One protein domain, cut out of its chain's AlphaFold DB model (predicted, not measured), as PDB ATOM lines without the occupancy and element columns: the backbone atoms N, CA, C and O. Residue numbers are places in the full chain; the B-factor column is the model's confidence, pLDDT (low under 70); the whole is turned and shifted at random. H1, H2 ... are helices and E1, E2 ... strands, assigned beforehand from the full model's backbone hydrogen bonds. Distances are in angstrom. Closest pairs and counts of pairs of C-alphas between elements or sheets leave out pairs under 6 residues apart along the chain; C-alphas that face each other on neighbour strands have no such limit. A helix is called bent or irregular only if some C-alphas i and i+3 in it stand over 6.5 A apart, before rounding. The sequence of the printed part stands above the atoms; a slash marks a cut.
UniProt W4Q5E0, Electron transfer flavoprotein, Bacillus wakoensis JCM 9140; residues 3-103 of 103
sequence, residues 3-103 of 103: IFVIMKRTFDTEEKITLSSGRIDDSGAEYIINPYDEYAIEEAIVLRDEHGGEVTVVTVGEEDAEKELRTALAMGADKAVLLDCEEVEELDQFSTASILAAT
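What this domain is: This is residues 3 to 103 of the 103 residues of the protein "Electron transfer flavoprotein" of Bacillus wakoensis JCM 9140 (UniProt W4Q5E0). A three-stranded parallel sheet, E1 E6 E7, has H1 and H2 over one face and the short H3 slantwise over the other. Past the end of E1 the short strand pair E2 and E5 belongs to the body, near H2, and from it the chain reaches out to the small hairpin E3 and E4, where residues 19 to 24 stick out. The printed part has 101 residues with three named helices and seven named strands, in the order E1 E2 E3 E4 E5 H1 E6 H2 E7 H3; the class is mixed, helices and strands. It is compact by its radius of gyration of the C-alphas, 14.7 A, yet elongated in outline, spanning 52 by 30 by 19 A.

How they stand to each other: In the largest sheet, E6, residues 54 to 61, is the inner strand between the edge strands E1, residues 3 to 6, and E7, residues 79 to 84. E1 and E6 are parallel at 19 degrees, with N 5 and O 56 2.9 A apart, within hydrogen-bond range. E6 and E7 are parallel at 18 degrees, with N 81 and O 57 at 2.8 A. H1, residues 35 to 51, is on the sheet at a height of 8.6 A and runs along the strands, at 4 degrees to E1 on the local plane; its closest C-alpha pair with E1 is Val 5 and Ile 41, 6.2 A. H2, residues 63 to 75, is on the same face at a height of 8.8 A, with C-alphas Leu 69 and Ala 80 of E7 6.0 A apart. E6, H2 and E7 form a strand-helix-strand unit, two parallel neighbour strands with a helix between, its crossover right-handed. H1 and H2 only just touch, with 3 pairs of C-alphas within 8 A, by residues 38 to 42 and 72 to 75 alone; the closest are Ile 41 and Ala 72, 7.2 A. H3, residues 93 to 101, is on the opposite face, over E6 and slantwise to it at 41 degrees on the local plane; C-alphas Val 60 and Thr 96 are 7.3 A apart. E1 runs on into E2, residues 9 to 11, at 36 degrees. E2 is antiparallel to E5, residues 31 to 33, with N 32 and O 10 at 2.9 A. E3, residues 18 to 20, and E4, residues 23 to 25, form a hairpin, with N 20 and O 23 at 2.9 A; both are apart from H1, H2 and H3. Every O i to N i+4 pair is within hydrogen-bond range in H1 and H3, and 7 of 9 in H2.

Where its parts are: E1 begins at C-alpha 3, (-9.261, 28.645, -29.176), and measures 9.9 A. E2 and E5 measure 7.2 A each, E3 6.6 A and E4 6.3 A. H1 measures 24.6 A, E6 22.3 A, H2 19.9 A and E7 15.8 A. H2 is neither bent nor irregular, but only just: C-alphas 64 and 67 are 6.2 A apart. H3 measures 12.0 A and ends at C-alpha 101, (-5.489, 28.358, -43.246).

The domain as a whole: The two C-alphas farthest apart are those of Ser 21 and His 51, 51.8 A. The printed part has no cut and no long link. Residues 90 to 95, of which 93 to 95 belong to H3, stand free, as do residues 19 to 24. The mean pLDDT of the printed part is 93.7; residue 103, the chain's last, is under 70.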
ATOM      1  N   ILE A   3      -8.680  27.508 -28.468       98.38
ATOM      2  CA  ILE A   3      -9.261  28.645 -29.176       98.38
ATOM      3  C   ILE A   3      -8.131  29.377 -29.888       98.38
ATOM      4  O   ILE A   3      -7.122  29.718 -29.274       98.38
ATOM      5  N   PHE A   4      -8.319  29.616 -31.182       98.25
ATOM      6  CA  PHE A   4      -7.425  30.442 -31.978       98.25
ATOM      7  C   PHE A   4      -8.127  31.752 -32.298       98.25
ATOM      8  O   PHE A   4      -9.244  31.737 -32.819       98.25
ATOM      9  N   VAL A   5      -7.472  32.865 -31.989       98.50
ATOM     10  CA  VAL A   5      -7.957  34.200 -32.339       98.50
ATOM     11  C   VAL A   5      -7.024  34.779 -33.384       98.50
ATOM     12  O   VAL A   5      -5.829  34.935 -33.135       98.50
ATOM     13  N   ILE A   6      -7.574  35.066 -34.563       98.19
ATOM     14  CA  ILE A   6      -6.846  35.773 -35.610       98.19
ATOM     15  C   ILE A   6      -6.912  37.259 -35.289       98.19
ATOM     16  O   ILE A   6      -7.998  37.820 -35.172       98.19
ATOM     17  N   MET A   7      -5.745  37.864 -35.135       97.81
ATOM     18  CA  MET A   7      -5.567  39.271 -34.822       97.81
ATOM     19  C   MET A   7      -4.912  39.967 -36.008       97.81
ATOM     20  O   MET A   7      -4.018  39.408 -36.641       97.81
ATOM     21  N   LYS A   8      -5.314  41.209 -36.270       96.19
ATOM     22  CA  LYS A   8      -4.613  42.120 -37.163       96.19
ATOM     23  C   LYS A   8      -4.101  43.351 -36.409       96.19
ATOM     24  O   LYS A   8      -4.843  44.001 -35.675       96.19
ATOM     25  N   ARG A   9      -2.840  43.706 -36.664       95.19
ATOM     26  CA  ARG A   9      -2.278  45.031 -36.367       95.19
ATOM     27  C   ARG A   9      -2.829  46.042 -37.374       95.19
ATOM     28  O   ARG A   9      -2.808  45.787 -38.577       95.19
ATOM     29  N   THR A  10      -3.322  47.180 -36.900       92.31
ATOM     30  CA  THR A  10      -3.861  48.254 -37.748       92.31
ATOM     31  C   THR A  10      -3.457  49.620 -37.210       92.31
ATOM     32  O   THR A  10      -3.111  49.745 -36.037       92.31
ATOM     33  N   PHE A  11      -3.535  50.645 -38.057       90.31
ATOM     34  CA  PHE A  11      -3.533  52.035 -37.609       90.31
ATOM     35  C   PHE A  11      -4.638  52.258 -36.587       90.31
ATOM     36  O   PHE A  11      -5.754  51.753 -36.771       90.31
ATOM     37  N   ASP A  12      -4.347  53.056 -35.565       90.06
ATOM     38  CA  ASP A  12      -5.384  53.578 -34.696       90.06
ATOM     39  C   ASP A  12      -6.428  54.324 -35.542       90.06
ATOM     40  O   ASP A  12      -6.126  55.155 -36.400       90.06
ATOM     41  N   THR A  13      -7.689  53.983 -35.318       80.94
ATOM     42  CA  THR A  13      -8.824  54.573 -36.025       80.94
ATOM     43  C   THR A  13      -9.029  56.057 -35.713       80.94
ATOM     44  O   THR A  13      -9.737  56.737 -36.459       80.94
ATOM     45  N   GLU A  14      -8.425  56.565 -34.636       85.56
ATOM     46  CA  GLU A  14      -8.442  57.983 -34.273       85.56
ATOM     47  C   GLU A  14      -7.282  58.779 -34.900       85.56
ATOM     48  O   GLU A  14      -7.318  60.016 -34.910       85.56
ATOM     49  N   GLU A  15      -6.283  58.097 -35.471       83.00
ATOM     50  CA  GLU A  15      -5.108  58.745 -36.046       83.00
ATOM     51  C   GLU A  15      -5.405  59.488 -37.349       83.00
ATOM     52  O   GLU A  15      -6.221  59.100 -38.197       83.00
ATOM     53  N   LYS A  16      -4.694  60.603 -37.539       80.50
ATOM     54  CA  LYS A  16      -4.813  61.389 -38.769       80.50
ATOM     55  C   LYS A  16      -3.920  60.806 -39.849       80.50
ATOM     56  O   LYS A  16      -2.749  61.151 -39.947       80.50
ATOM     57  N   ILE A  17      -4.526  60.031 -40.737       82.06
ATOM     58  CA  ILE A  17      -3.858  59.543 -41.942       82.06
ATOM     59  C   ILE A  17      -3.589  60.718 -42.889       82.06
ATOM     60  O   ILE A  17      -4.515  61.402 -43.347       82.06
ATOM     61  N   THR A  18      -2.318  60.956 -43.204       86.38
ATOM     62  CA  THR A  18      -1.900  61.925 -44.220       86.38
ATOM     63  C   THR A  18      -1.526  61.208 -45.513       86.38
ATOM     64  O   THR A  18      -1.248  60.011 -45.553       86.38
ATOM     65  N   LEU A  19      -1.568  61.955 -46.617       89.38
ATOM     66  CA  LEU A  19      -1.118  61.467 -47.913       89.38
ATOM     67  C   LEU A  19       0.143  62.220 -48.314       89.38
ATOM     68  O   LEU A  19       0.155  63.452 -48.338       89.38
ATOM     69  N   SER A  20       1.170  61.477 -48.713       89.75
ATOM     70  CA  SER A  20       2.393  62.018 -49.292       89.75
ATOM     71  C   SER A  20       2.656  61.341 -50.630       89.75
ATOM     72  O   SER A  20       2.721  60.120 -50.734       89.75
ATOM     73  N   SER A  21       2.763  62.135 -51.698       91.25
ATOM     74  CA  SER A  21       3.030  61.636 -53.059       91.25
ATOM     75  C   SER A  21       2.063  60.538 -53.546       91.25
ATOM     76  O   SER A  21       2.452  59.643 -54.290       91.25
ATOM     77  N   GLY A  22       0.791  60.605 -53.132       89.31
ATOM     78  CA  GLY A  22      -0.239  59.629 -53.512       89.31
ATOM     79  C   GLY A  22      -0.187  58.306 -52.744       89.31
ATOM     80  O   GLY A  22      -0.925  57.390 -53.093       89.31
ATOM     81  N   ARG A  23       0.655  58.205 -51.709       85.69
ATOM     82  CA  ARG A  23       0.707  57.076 -50.775       85.69
ATOM     83  C   ARG A  23       0.289  57.534 -49.383       85.69
ATOM     84  O   ARG A  23       0.362  58.725 -49.077       85.69
ATOM     85  N   ILE A  24      -0.166  56.582 -48.576       85.69
ATOM     86  CA  ILE A  24      -0.364  56.794 -47.143       85.69
ATOM     87  C   ILE A  24       1.003  57.117 -46.529       85.69
ATOM     88  O   ILE A  24       1.988  56.453 -46.848       85.69
ATOM     89  N   ASP A  25       1.055  58.180 -45.733       85.88
ATOM     90  CA  ASP A  25       2.185  58.512 -44.869       85.88
ATOM     91  C   ASP A  25       1.765  58.209 -43.435       85.88
ATOM     92  O   ASP A  25       0.891  58.864 -42.865       85.88
ATOM     93  N   ASP A  26       2.358  57.159 -42.894       80.38
ATOM     94  CA  ASP A  26       2.077  56.603 -41.583       80.38
ATOM     95  C   ASP A  26       3.210  56.826 -40.579       80.38
ATOM     96  O   ASP A  26       3.179  56.291 -39.474       80.38
ATOM     97  N   SER A  27       4.191  57.664 -40.917       81.31
ATOM     98  CA  SER A  27       5.377  57.913 -40.087       81.31
ATOM     99  C   SER A  27       5.083  58.427 -38.667       81.31
ATOM    100  O   SER A  27       5.957  58.370 -37.802       81.31
ATOM    101  N   GLY A  28       3.872  58.936 -38.421       78.06
ATOM    102  CA  GLY A  28       3.396  59.368 -37.106       78.06
ATOM    103  C   GLY A  28       2.213  58.572 -36.558       78.06
ATOM    104  O   GLY A  28       1.704  58.953 -35.510       78.06
ATOM    105  N   ALA A  29       1.756  57.528 -37.253       84.06
ATOM    106  CA  ALA A  29       0.576  56.780 -36.849       84.06
ATOM    107  C   ALA A  29       0.916  55.766 -35.751       84.06
ATOM    108  O   ALA A  29       1.868  54.990 -35.863       84.06
ATOM    109  N   GLU A  30       0.113  55.749 -34.690       89.69
ATOM    110  CA  GLU A  30       0.141  54.662 -33.724       89.69
ATOM    111  C   GLU A  30      -0.529  53.414 -34.309       89.69
ATOM    112  O   GLU A  30      -1.570  53.480 -34.967       89.69
ATOM    113  N   TYR A  31       0.093  52.263 -34.065       91.56
ATOM    114  CA  TYR A  31      -0.453  50.959 -34.407       91.56
ATOM    115  C   TYR A  31      -0.967  50.259 -33.151       91.56
ATOM    116  O   TYR A  31      -0.319  50.292 -32.095       91.56
ATOM    117  N   ILE A  32      -2.134  49.637 -33.308       95.25
ATOM    118  CA  ILE A  32      -2.909  48.985 -32.257       95.25
ATOM    119  C   ILE A  32      -3.415  47.618 -32.728       95.25
ATOM    120  O   ILE A  32      -3.383  47.283 -33.920       95.25
ATOM    121  N   ILE A  33      -3.928  46.834 -31.780       97.81
ATOM    122  CA  ILE A  33      -4.782  45.692 -32.099       97.81
ATOM    123  C   ILE A  33      -6.047  46.245 -32.763       97.81
ATOM    124  O   ILE A  33      -6.646  47.198 -32.269       97.81
ATOM    125  N   ASN A  34      -6.467  45.664 -33.885       97.12
ATOM    126  CA  ASN A  34      -7.745  46.017 -34.493       97.12
ATOM    127  C   ASN A  34      -8.878  45.901 -33.449       97.12
ATOM    128  O   ASN A  34      -9.028  44.832 -32.858       97.12
ATOM    129  N   PRO A  35      -9.706  46.944 -33.236       96.44
ATOM    130  CA  PRO A  35     -10.682  46.965 -32.142       96.44
ATOM    131  C   PRO A  35     -11.655  45.779 -32.125       96.44
ATOM    132  O   PRO A  35     -12.089  45.331 -31.068       96.44
ATOM    133  N   TYR A  36     -11.994  45.230 -33.295       97.88
ATOM    134  CA  TYR A  36     -12.836  44.031 -33.370       97.88
ATOM    135  C   TYR A  36     -12.126  42.772 -32.868       97.88
ATOM    136  O   TYR A  36     -12.763  41.889 -32.293       97.88
ATOM    137  N   ASP A  37     -10.815  42.703 -33.067       98.44
ATOM    138  CA  ASP A  37      -9.999  41.573 -32.652       98.44
ATOM    139  C   ASP A  37      -9.725  41.644 -31.145       98.44
ATOM    140  O   ASP A  37      -9.655  40.601 -30.503       98.44
ATOM    141  N   GLU A  38      -9.688  42.841 -30.543       97.62
ATOM    142  CA  GLU A  38      -9.687  42.993 -29.078       97.62
ATOM    143  C   GLU A  38     -10.921  42.341 -28.444       97.62
ATOM    144  O   GLU A  38     -10.797  41.594 -27.474       97.62
ATOM    145  N   TYR A  39     -12.109  42.550 -29.025       98.31
ATOM    146  CA  TYR A  39     -13.332  41.889 -28.558       98.31
ATOM    147  C   TYR A  39     -13.272  40.370 -28.743       98.31
ATOM    148  O   TYR A  39     -13.744  39.626 -27.886       98.31
ATOM    149  N   ALA A  40     -12.684  39.900 -29.847       98.69
ATOM    150  CA  ALA A  40     -12.516  38.473 -30.096       98.69
ATOM    151  C   ALA A  40     -11.542  37.820 -29.097       98.69
ATOM    152  O   ALA A  40     -11.789  36.700 -28.651       98.69
ATOM    153  N   ILE A  41     -10.463  38.516 -28.727       98.69
ATOM    154  CA  ILE A  41      -9.510  38.073 -27.702       98.69
ATOM    155  C   ILE A  41     -10.202  37.993 -26.340       98.69
ATOM    156  O   ILE A  41     -10.092  36.967 -25.670       98.69
ATOM    157  N   GLU A  42     -10.944  39.033 -25.954       98.56
ATOM    158  CA  GLU A  42     -11.664  39.074 -24.677       98.56
ATOM    159  C   GLU A  42     -12.679  37.928 -24.568       98.56
ATOM    160  O   GLU A  42     -12.667  37.168 -23.601       98.56
ATOM    161  N   GLU A  43     -13.510  37.727 -25.592       98.56
ATOM    162  CA  GLU A  43     -14.503  36.648 -25.587       98.56
ATOM    163  C   GLU A  43     -13.839  35.262 -25.555       98.56
ATOM    164  O   GLU A  43     -14.308  34.349 -24.874       98.56
ATOM    165  N   ALA A  44     -12.706  35.086 -26.245       98.75
ATOM    166  CA  ALA A  44     -11.942  33.844 -26.188       98.75
ATOM    167  C   ALA A  44     -11.404  33.558 -24.777       98.75
ATOM    168  O   ALA A  44     -11.441  32.408 -24.332       98.75
ATOM    169  N   ILE A  45     -10.936  34.591 -24.069       98.62
ATOM    170  CA  ILE A  45     -10.488  34.502 -22.675       98.62
ATOM    171  C   ILE A  45     -11.655  34.104 -21.766       98.62
ATOM    172  O   ILE A  45     -11.519  33.149 -21.000       98.62
ATOM    173  N   VAL A  46     -12.820  34.747 -21.907       98.50
ATOM    174  CA  VAL A  46     -14.033  34.403 -21.143       98.50
ATOM    175  C   VAL A  46     -14.420  32.940 -21.365       98.50
ATOM    176  O   VAL A  46     -14.570  32.177 -20.408       98.50
ATOM    177  N   LEU A  47     -14.506  32.501 -22.624       98.44
ATOM    178  CA  LEU A  47     -14.856  31.121 -22.957       98.44
ATOM    179  C   LEU A  47     -13.844  30.117 -22.403       98.44
ATOM    180  O   LEU A  47     -14.242  29.051 -21.921       98.44
ATOM    181  N   ARG A  48     -12.546  30.434 -22.464       98.12
ATOM    182  CA  ARG A  48     -11.486  29.608 -21.879       98.12
ATOM    183  C   ARG A  48     -11.630  29.515 -20.364       98.12
ATOM    184  O   ARG A  48     -11.505  28.412 -19.837       98.12
ATOM    185  N   ASP A  49     -11.882  30.619 -19.677       97.94
ATOM    186  CA  ASP A  49     -11.969  30.649 -18.216       97.94
ATOM    187  C   ASP A  49     -13.208  29.894 -17.707       97.94
ATOM    188  O   ASP A  49     -13.139  29.196 -16.693       97.94
ATOM    189  N   GLU A  50     -14.321  29.952 -18.443       98.25
ATOM    190  CA  GLU A  50     -15.552  29.222 -18.116       98.25
ATOM    191  C   GLU A  50     -15.462  27.716 -18.398       98.25
ATOM    192  O   GLU A  50     -15.942  26.896 -17.610       98.25
ATOM    193  N   HIS A  51     -14.863  27.332 -19.528       97.81
ATOM    194  CA  HIS A  51     -14.932  25.955 -20.035       97.81
ATOM    195  C   HIS A  51     -13.602  25.194 -19.941       97.81
ATOM    196  O   HIS A  51     -13.552  23.991 -20.218       97.81
ATOM    197  N   GLY A  52     -12.527  25.872 -19.545       96.94
ATOM    198  CA  GLY A  52     -11.164  25.361 -19.529       96.94
ATOM    199  C   GLY A  52     -10.558  25.227 -20.929       96.94
ATOM    200  O   GLY A  52     -11.180  24.763 -21.892       96.94
ATOM    201  N   GLY A  53      -9.276  25.551 -21.064       97.44
ATOM    202  CA  GLY A  53      -8.592  25.446 -22.345       97.44
ATOM    203  C   GLY A  53      -7.380  26.343 -22.451       97.44
ATOM    204  O   GLY A  53      -6.789  26.705 -21.442       97.44
ATOM    205  N   GLU A  54      -7.059  26.692 -23.688       98.44
ATOM    206  CA  GLU A  54      -5.957  27.575 -24.037       98.44
ATOM    207  C   GLU A  54      -6.374  28.491 -25.198       98.44
ATOM    208  O   GLU A  54      -7.018  28.034 -26.150       98.44
ATOM    209  N   VAL A  55      -6.007  29.768 -25.111       98.81
ATOM    210  CA  VAL A  55      -6.182  30.792 -26.146       98.81
ATOM    211  C   VAL A  55      -4.830  31.061 -26.795       98.81
ATOM    212  O   VAL A  55      -3.889  31.518 -26.144       98.81
ATOM    213  N   THR A  56      -4.743  30.793 -28.096       98.75
ATOM    214  CA  THR A  56      -3.601  31.167 -28.934       98.75
ATOM    215  C   THR A  56      -4.006  32.302 -29.860       98.75
ATOM    216  O   THR A  56      -4.944  32.173 -30.644       98.75
ATOM    217  N   VAL A  57      -3.280  33.408 -29.796       98.69
ATOM    218  CA  VAL A  57      -3.463  34.545 -30.695       98.69
ATOM    219  C   VAL A  57      -2.482  34.428 -31.855       98.69
ATOM    220  O   VAL A  57      -1.299  34.174 -31.644       98.69
ATOM    221  N   VAL A  58      -2.972  34.589 -33.080       98.31
ATOM    222  CA  VAL A  58      -2.182  34.442 -34.308       98.31
ATOM    223  C   VAL A  58      -2.331  35.703 -35.146       98.31
ATOM    224  O   VAL A  58      -3.449  36.157 -35.373       98.31
ATOM    225  N   THR A  59      -1.220  36.242 -35.635       97.62
ATOM    226  CA  THR A  59      -1.214  37.367 -36.580       97.62
ATOM    227  C   THR A  59      -0.319  37.047 -37.772       97.62
ATOM    228  O   THR A  59       0.691  36.359 -37.620       97.62
ATOM    229  N   VAL A  60      -0.693  37.542 -38.952       96.75
ATOM    230  CA  VAL A  60       0.205  37.639 -40.111       96.75
ATOM    231  C   VAL A  60       0.671  39.083 -40.163       96.75
ATOM    232  O   VAL A  60      -0.161  39.990 -40.215       96.75
ATOM    233  N   GLY A  61       1.977  39.295 -40.117       94.94
ATOM    234  CA  GLY A  61       2.546  40.627 -39.994       94.94
ATOM    235  C   GLY A  61       4.060  40.613 -40.142       94.94
ATOM    236  O   GLY A  61       4.670  39.547 -40.182       94.94
ATOM    237  N   GLU A  62       4.649  41.799 -40.178       93.88
ATOM    238  CA  GLU A  62       6.089  41.983 -39.989       93.88
ATOM    239  C   GLU A  62       6.463  41.891 -38.494       93.88
ATOM    240  O   GLU A  62       5.589  41.821 -37.622       93.88
ATOM    241  N   GLU A  63       7.762  41.946 -38.186       94.38
ATOM    242  CA  GLU A  63       8.312  41.879 -36.819       94.38
ATOM    243  C   GLU A  63       7.661  42.890 -35.853       94.38
ATOM    244  O   GLU A  63       7.400  42.572 -34.691       94.38
ATOM    245  N   ASP A  64       7.285  44.077 -36.340       92.81
ATOM    246  CA  ASP A  64       6.636  45.121 -35.535       92.81
ATOM    247  C   ASP A  64       5.290  44.686 -34.922       92.81
ATOM    248  O   ASP A  64       4.897  45.212 -33.877       92.81
ATOM    249  N   ALA A  65       4.601  43.695 -35.507       96.00
ATOM    250  CA  ALA A  65       3.358  43.139 -34.960       96.00
ATOM    251  C   ALA A  65       3.554  42.335 -33.665       96.00
ATOM    252  O   ALA A  65       2.583  41.996 -32.979       96.00
ATOM    253  N   GLU A  66       4.802  42.063 -33.276       96.94
ATOM    254  CA  GLU A  66       5.117  41.467 -31.981       96.94
ATOM    255  C   GLU A  66       4.632  42.344 -30.814       96.94
ATOM    256  O   GLU A  66       4.226  41.817 -29.773       96.94
ATOM    257  N   LYS A  67       4.612  43.676 -30.976       96.94
ATOM    258  CA  LYS A  67       4.096  44.602 -29.955       96.94
ATOM    259  C   LYS A  67       2.631  44.292 -29.627       96.94
ATOM    260  O   LYS A  67       2.293  44.117 -28.456       96.94
ATOM    261  N   GLU A  68       1.779  44.168 -30.640       97.88
ATOM    262  CA  GLU A  68       0.349  43.882 -30.477       97.88
ATOM    263  C   GLU A  68       0.103  42.463 -29.942       97.88
ATOM    264  O   GLU A  68      -0.749  42.263 -29.072       97.88
ATOM    265  N   LEU A  69       0.909  41.478 -30.356       98.44
ATOM    266  CA  LEU A  69       0.877  40.136 -29.763       98.44
ATOM    267  C   LEU A  69       1.219  40.148 -28.268       98.44
ATOM    268  O   LEU A  69       0.569  39.465 -27.475       98.44
ATOM    269  N   ARG A  70       2.221  40.933 -27.856       98.31
ATOM    270  CA  ARG A  70       2.576  41.099 -26.436       98.31
ATOM    271  C   ARG A  70       1.451  41.759 -25.650       98.31
ATOM    272  O   ARG A  70       1.217  41.359 -24.510       98.31
ATOM    273  N   THR A  71       0.736  42.707 -26.252       98.38
ATOM    274  CA  THR A  71      -0.478  43.282 -25.659       98.38
ATOM    275  C   THR A  71      -1.548  42.210 -25.458       98.38
ATOM    276  O   THR A  71      -2.073  42.096 -24.356       98.38
ATOM    277  N   ALA A  72      -1.804  41.342 -26.440       98.56
ATOM    278  CA  ALA A  72      -2.770  40.251 -26.277       98.56
ATOM    279  C   ALA A  72      -2.366  39.217 -25.212       98.56
ATOM    280  O   ALA A  72      -3.209  38.748 -24.445       98.56
ATOM    281  N   LEU A  73      -1.074  38.892 -25.103       98.69
ATOM    282  CA  LEU A  73      -0.561  38.084 -23.991       98.69
ATOM    283  C   LEU A  73      -0.803  38.777 -22.643       98.69
ATOM    284  O   LEU A  73      -1.202  38.129 -21.678       98.69
ATOM    285  N   ALA A  74      -0.601  40.095 -22.571       98.50
ATOM    286  CA  ALA A  74      -0.851  40.878 -21.362       98.50
ATOM    287  C   ALA A  74      -2.346  40.983 -21.007       98.50
ATOM    288  O   ALA A  74      -2.673  41.032 -19.823       98.50
ATOM    289  N   MET A  75      -3.242  40.976 -22.004       98.19
ATOM    290  CA  MET A  75      -4.698  40.891 -21.801       98.19
ATOM    291  C   MET A  75      -5.113  39.550 -21.187       98.19
ATOM    292  O   MET A  75      -6.108  39.485 -20.473       98.19
ATOM    293  N   GLY A  76      -4.329  38.495 -21.418       98.12
ATOM    294  CA  GLY A  76      -4.537  37.191 -20.802       98.12
ATOM    295  C   GLY A  76      -4.563  36.026 -21.779       98.12
ATOM    296  O   GLY A  76      -4.929  34.937 -21.350       98.12
ATOM    297  N   ALA A  77      -4.192  36.201 -23.051       98.62
ATOM    298  CA  ALA A  77      -3.959  35.069 -23.949       98.62
ATOM    299  C   ALA A  77      -2.798  34.190 -23.444       98.62
ATOM    300  O   ALA A  77      -1.827  34.686 -22.876       98.62
ATOM    301  N   ASP A  78      -2.874  32.879 -23.677       98.62
ATOM    302  CA  ASP A  78      -1.869  31.930 -23.180       98.62
ATOM    303  C   ASP A  78      -0.651  31.838 -24.104       98.62
ATOM    304  O   ASP A  78       0.479  31.630 -23.651       98.62
ATOM    305  N   LYS A  79      -0.886  31.954 -25.416       98.56
ATOM    306  CA  LYS A  79       0.142  31.857 -26.457       98.56
ATOM    307  C   LYS A  79      -0.072  32.897 -27.545       98.56
ATOM    308  O   LYS A  79      -1.195  33.319 -27.813       98.56
ATOM    309  N   ALA A  80       1.022  33.246 -28.209       98.38
ATOM    310  CA  ALA A  80       1.037  34.133 -29.356       98.38
ATOM    311  C   ALA A  80       1.909  33.545 -30.468       98.38
ATOM    312  O   ALA A  80       2.943  32.930 -30.187       98.38
ATOM    313  N   VAL A  81       1.493  33.745 -31.715       98.00
ATOM    314  CA  VAL A  81       2.215  33.330 -32.917       98.00
ATOM    315  C   VAL A  81       2.253  34.499 -33.892       98.00
ATOM    316  O   VAL A  81       1.209  35.013 -34.296       98.00
ATOM    317  N   LEU A  82       3.466  34.881 -34.285       97.50
ATOM    318  CA  LEU A  82       3.708  35.753 -35.425       97.50
ATOM    319  C   LEU A  82       4.001  34.881 -36.646       97.50
ATOM    320  O   LEU A  82       4.963  34.112 -36.647       97.50
ATOM    321  N   LEU A  83       3.165  34.995 -37.672       96.00
ATOM    322  CA  LEU A  83       3.459  34.503 -39.009       96.00
ATOM    323  C   LEU A  83       4.165  35.632 -39.758       96.00
ATOM    324  O   LEU A  83       3.514  36.487 -40.358       96.00
ATOM    325  N   ASP A  84       5.491  35.631 -39.641       93.06
ATOM    326  CA  ASP A  84       6.363  36.651 -40.215       93.06
ATOM    327  C   ASP A  84       6.272  36.651 -41.747       93.06
ATOM    328  O   ASP A  84       6.545  35.640 -42.409       93.06
ATOM    329  N   CYS A  85       5.818  37.772 -42.300       91.88
ATOM    330  CA  CYS A  85       5.624  37.972 -43.726       91.88
ATOM    331  C   CYS A  85       5.978  39.416 -44.100       91.88
ATOM    332  O   CYS A  85       5.152  40.316 -43.971       91.88
ATOM    333  N   GLU A  86       7.193  39.614 -44.622       86.38
ATOM    334  CA  GLU A  86       7.716  40.925 -45.050       86.38
ATOM    335  C   GLU A  86       6.863  41.613 -46.135       86.38
ATOM    336  O   GLU A  86       6.926  42.822 -46.304       86.38
ATOM    337  N   GLU A  87       6.059  40.858 -46.889       88.06
ATOM    338  CA  GLU A  87       5.220  41.383 -47.978       88.06
ATOM    339  C   GLU A  87       3.736  41.494 -47.579       88.06
ATOM    340  O   GLU A  87       2.875  41.663 -48.442       88.06
ATOM    341  N   VAL A  88       3.400  41.387 -46.284       85.00
ATOM    342  CA  VAL A  88       2.006  41.299 -45.804       85.00
ATOM    343  C   VAL A  88       1.123  42.467 -46.255       85.00
ATOM    344  O   VAL A  88      -0.051  42.257 -46.563       85.00
ATOM    345  N   GLU A  89       1.678  43.678 -46.343       83.19
ATOM    346  CA  GLU A  89       0.959  44.887 -46.771       83.19
ATOM    347  C   GLU A  89       0.634  44.887 -48.276       83.19
ATOM    348  O   GLU A  89      -0.240  45.628 -48.733       83.19
ATOM    349  N   GLU A  90       1.304  44.041 -49.063       88.50
ATOM    350  CA  GLU A  90       1.029  43.854 -50.491       88.50
ATOM    351  C   GLU A  90       0.032  42.714 -50.757       88.50
ATOM    352  O   GLU A  90      -0.471  42.571 -51.877       88.50
ATOM    353  N   LEU A  91      -0.282  41.910 -49.736       92.88
ATOM    354  CA  LEU A  91      -1.191  40.777 -49.855       92.88
ATOM    355  C   LEU A  91      -2.658  41.214 -49.847       92.88
ATOM    356  O   LEU A  91      -3.099  42.073 -49.083       92.88
ATOM    357  N   ASP A  92      -3.452  40.544 -50.679       94.88
ATOM    358  CA  ASP A  92      -4.905  40.649 -50.621       94.88
ATOM    359  C   ASP A  92      -5.500  39.717 -49.552       94.88
ATOM    360  O   ASP A  92      -4.838  38.838 -48.992       94.88
ATOM    361  N   GLN A  93      -6.800  39.875 -49.283       94.50
ATOM    362  CA  GLN A  93      -7.469  39.104 -48.232       94.50
ATOM    363  C   GLN A  93      -7.464  37.596 -48.522       94.50
ATOM    364  O   GLN A  93      -7.456  36.792 -47.591       94.50
ATOM    365  N   PHE A  94      -7.477  37.199 -49.801       96.31
ATOM    366  CA  PHE A  94      -7.426  35.794 -50.202       96.31
ATOM    367  C   PHE A  94      -6.063  35.169 -49.888       96.31
ATOM    368  O   PHE A  94      -5.995  34.060 -49.350       96.31
ATOM    369  N   SER A  95      -4.982  35.888 -50.187       95.25
ATOM    370  CA  SER A  95      -3.615  35.449 -49.920       95.25
ATOM    371  C   SER A  95      -3.358  35.354 -48.418       95.25
ATOM    372  O   SER A  95      -2.910  34.308 -47.949       95.25
ATOM    373  N   THR A  96      -3.752  36.370 -47.641       94.88
ATOM    374  CA  THR A  96      -3.652  36.331 -46.172       94.88
ATOM    375  C   THR A  96      -4.457  35.172 -45.579       94.88
ATOM    376  O   THR A  96      -3.950  34.431 -44.740       94.88
ATOM    377  N   ALA A  97      -5.695  34.955 -46.041       95.38
ATOM    378  CA  ALA A  97      -6.520  33.841 -45.572       95.38
ATOM    379  C   ALA A  97      -5.905  32.474 -45.910       95.38
ATOM    380  O   ALA A  97      -6.003  31.541 -45.115       95.38
ATOM    381  N   SER A  98      -5.249  32.352 -47.066       95.06
ATOM    382  CA  SER A  98      -4.568  31.119 -47.474       95.06
ATOM    383  C   SER A  98      -3.367  30.802 -46.580       95.06
ATOM    384  O   SER A  98      -3.174  29.640 -46.230       95.06
ATOM    385  N   ILE A  99      -2.598  31.818 -46.170       93.69
ATOM    386  CA  ILE A  99      -1.496  31.671 -45.203       93.69
ATOM    387  C   ILE A  99      -2.040  31.197 -43.852       93.69
ATOM    388  O   ILE A  99      -1.591  30.182 -43.320       93.69
ATOM    389  N   LEU A 100      -3.061  31.887 -43.336       94.69
ATOM    390  CA  LEU A 100      -3.697  31.551 -42.062       94.69
ATOM    391  C   LEU A 100      -4.266  30.127 -42.047       94.69
ATOM    392  O   LEU A 100      -4.125  29.424 -41.056       94.69
ATOM    393  N   ALA A 101      -4.888  29.687 -43.143       94.62
ATOM    394  CA  ALA A 101      -5.489  28.358 -43.246       94.62
ATOM    395  C   ALA A 101      -4.473  27.218 -43.430       94.62
ATOM    396  O   ALA A 101      -4.813  26.056 -43.203       94.62
ATOM    397  N   ALA A 102      -3.256  27.521 -43.890       89.12
ATOM    398  CA  ALA A 102      -2.202  26.532 -44.098       89.12
ATOM    399  C   ALA A 102      -1.438  26.172 -42.810       89.12
ATOM    400  O   ALA A 102      -0.594  25.271 -42.846       89.12
ATOM    401  N   THR A 103      -1.720  26.877 -41.711       63.34
ATOM    402  CA  THR A 103      -1.056  26.745 -40.407       63.34
ATOM    403  C   THR A 103      -1.913  25.923 -39.449       63.34
ATOM    404  O   THR A 103      -1.343  25.053 -38.752       63.34
TER     405      THR A 103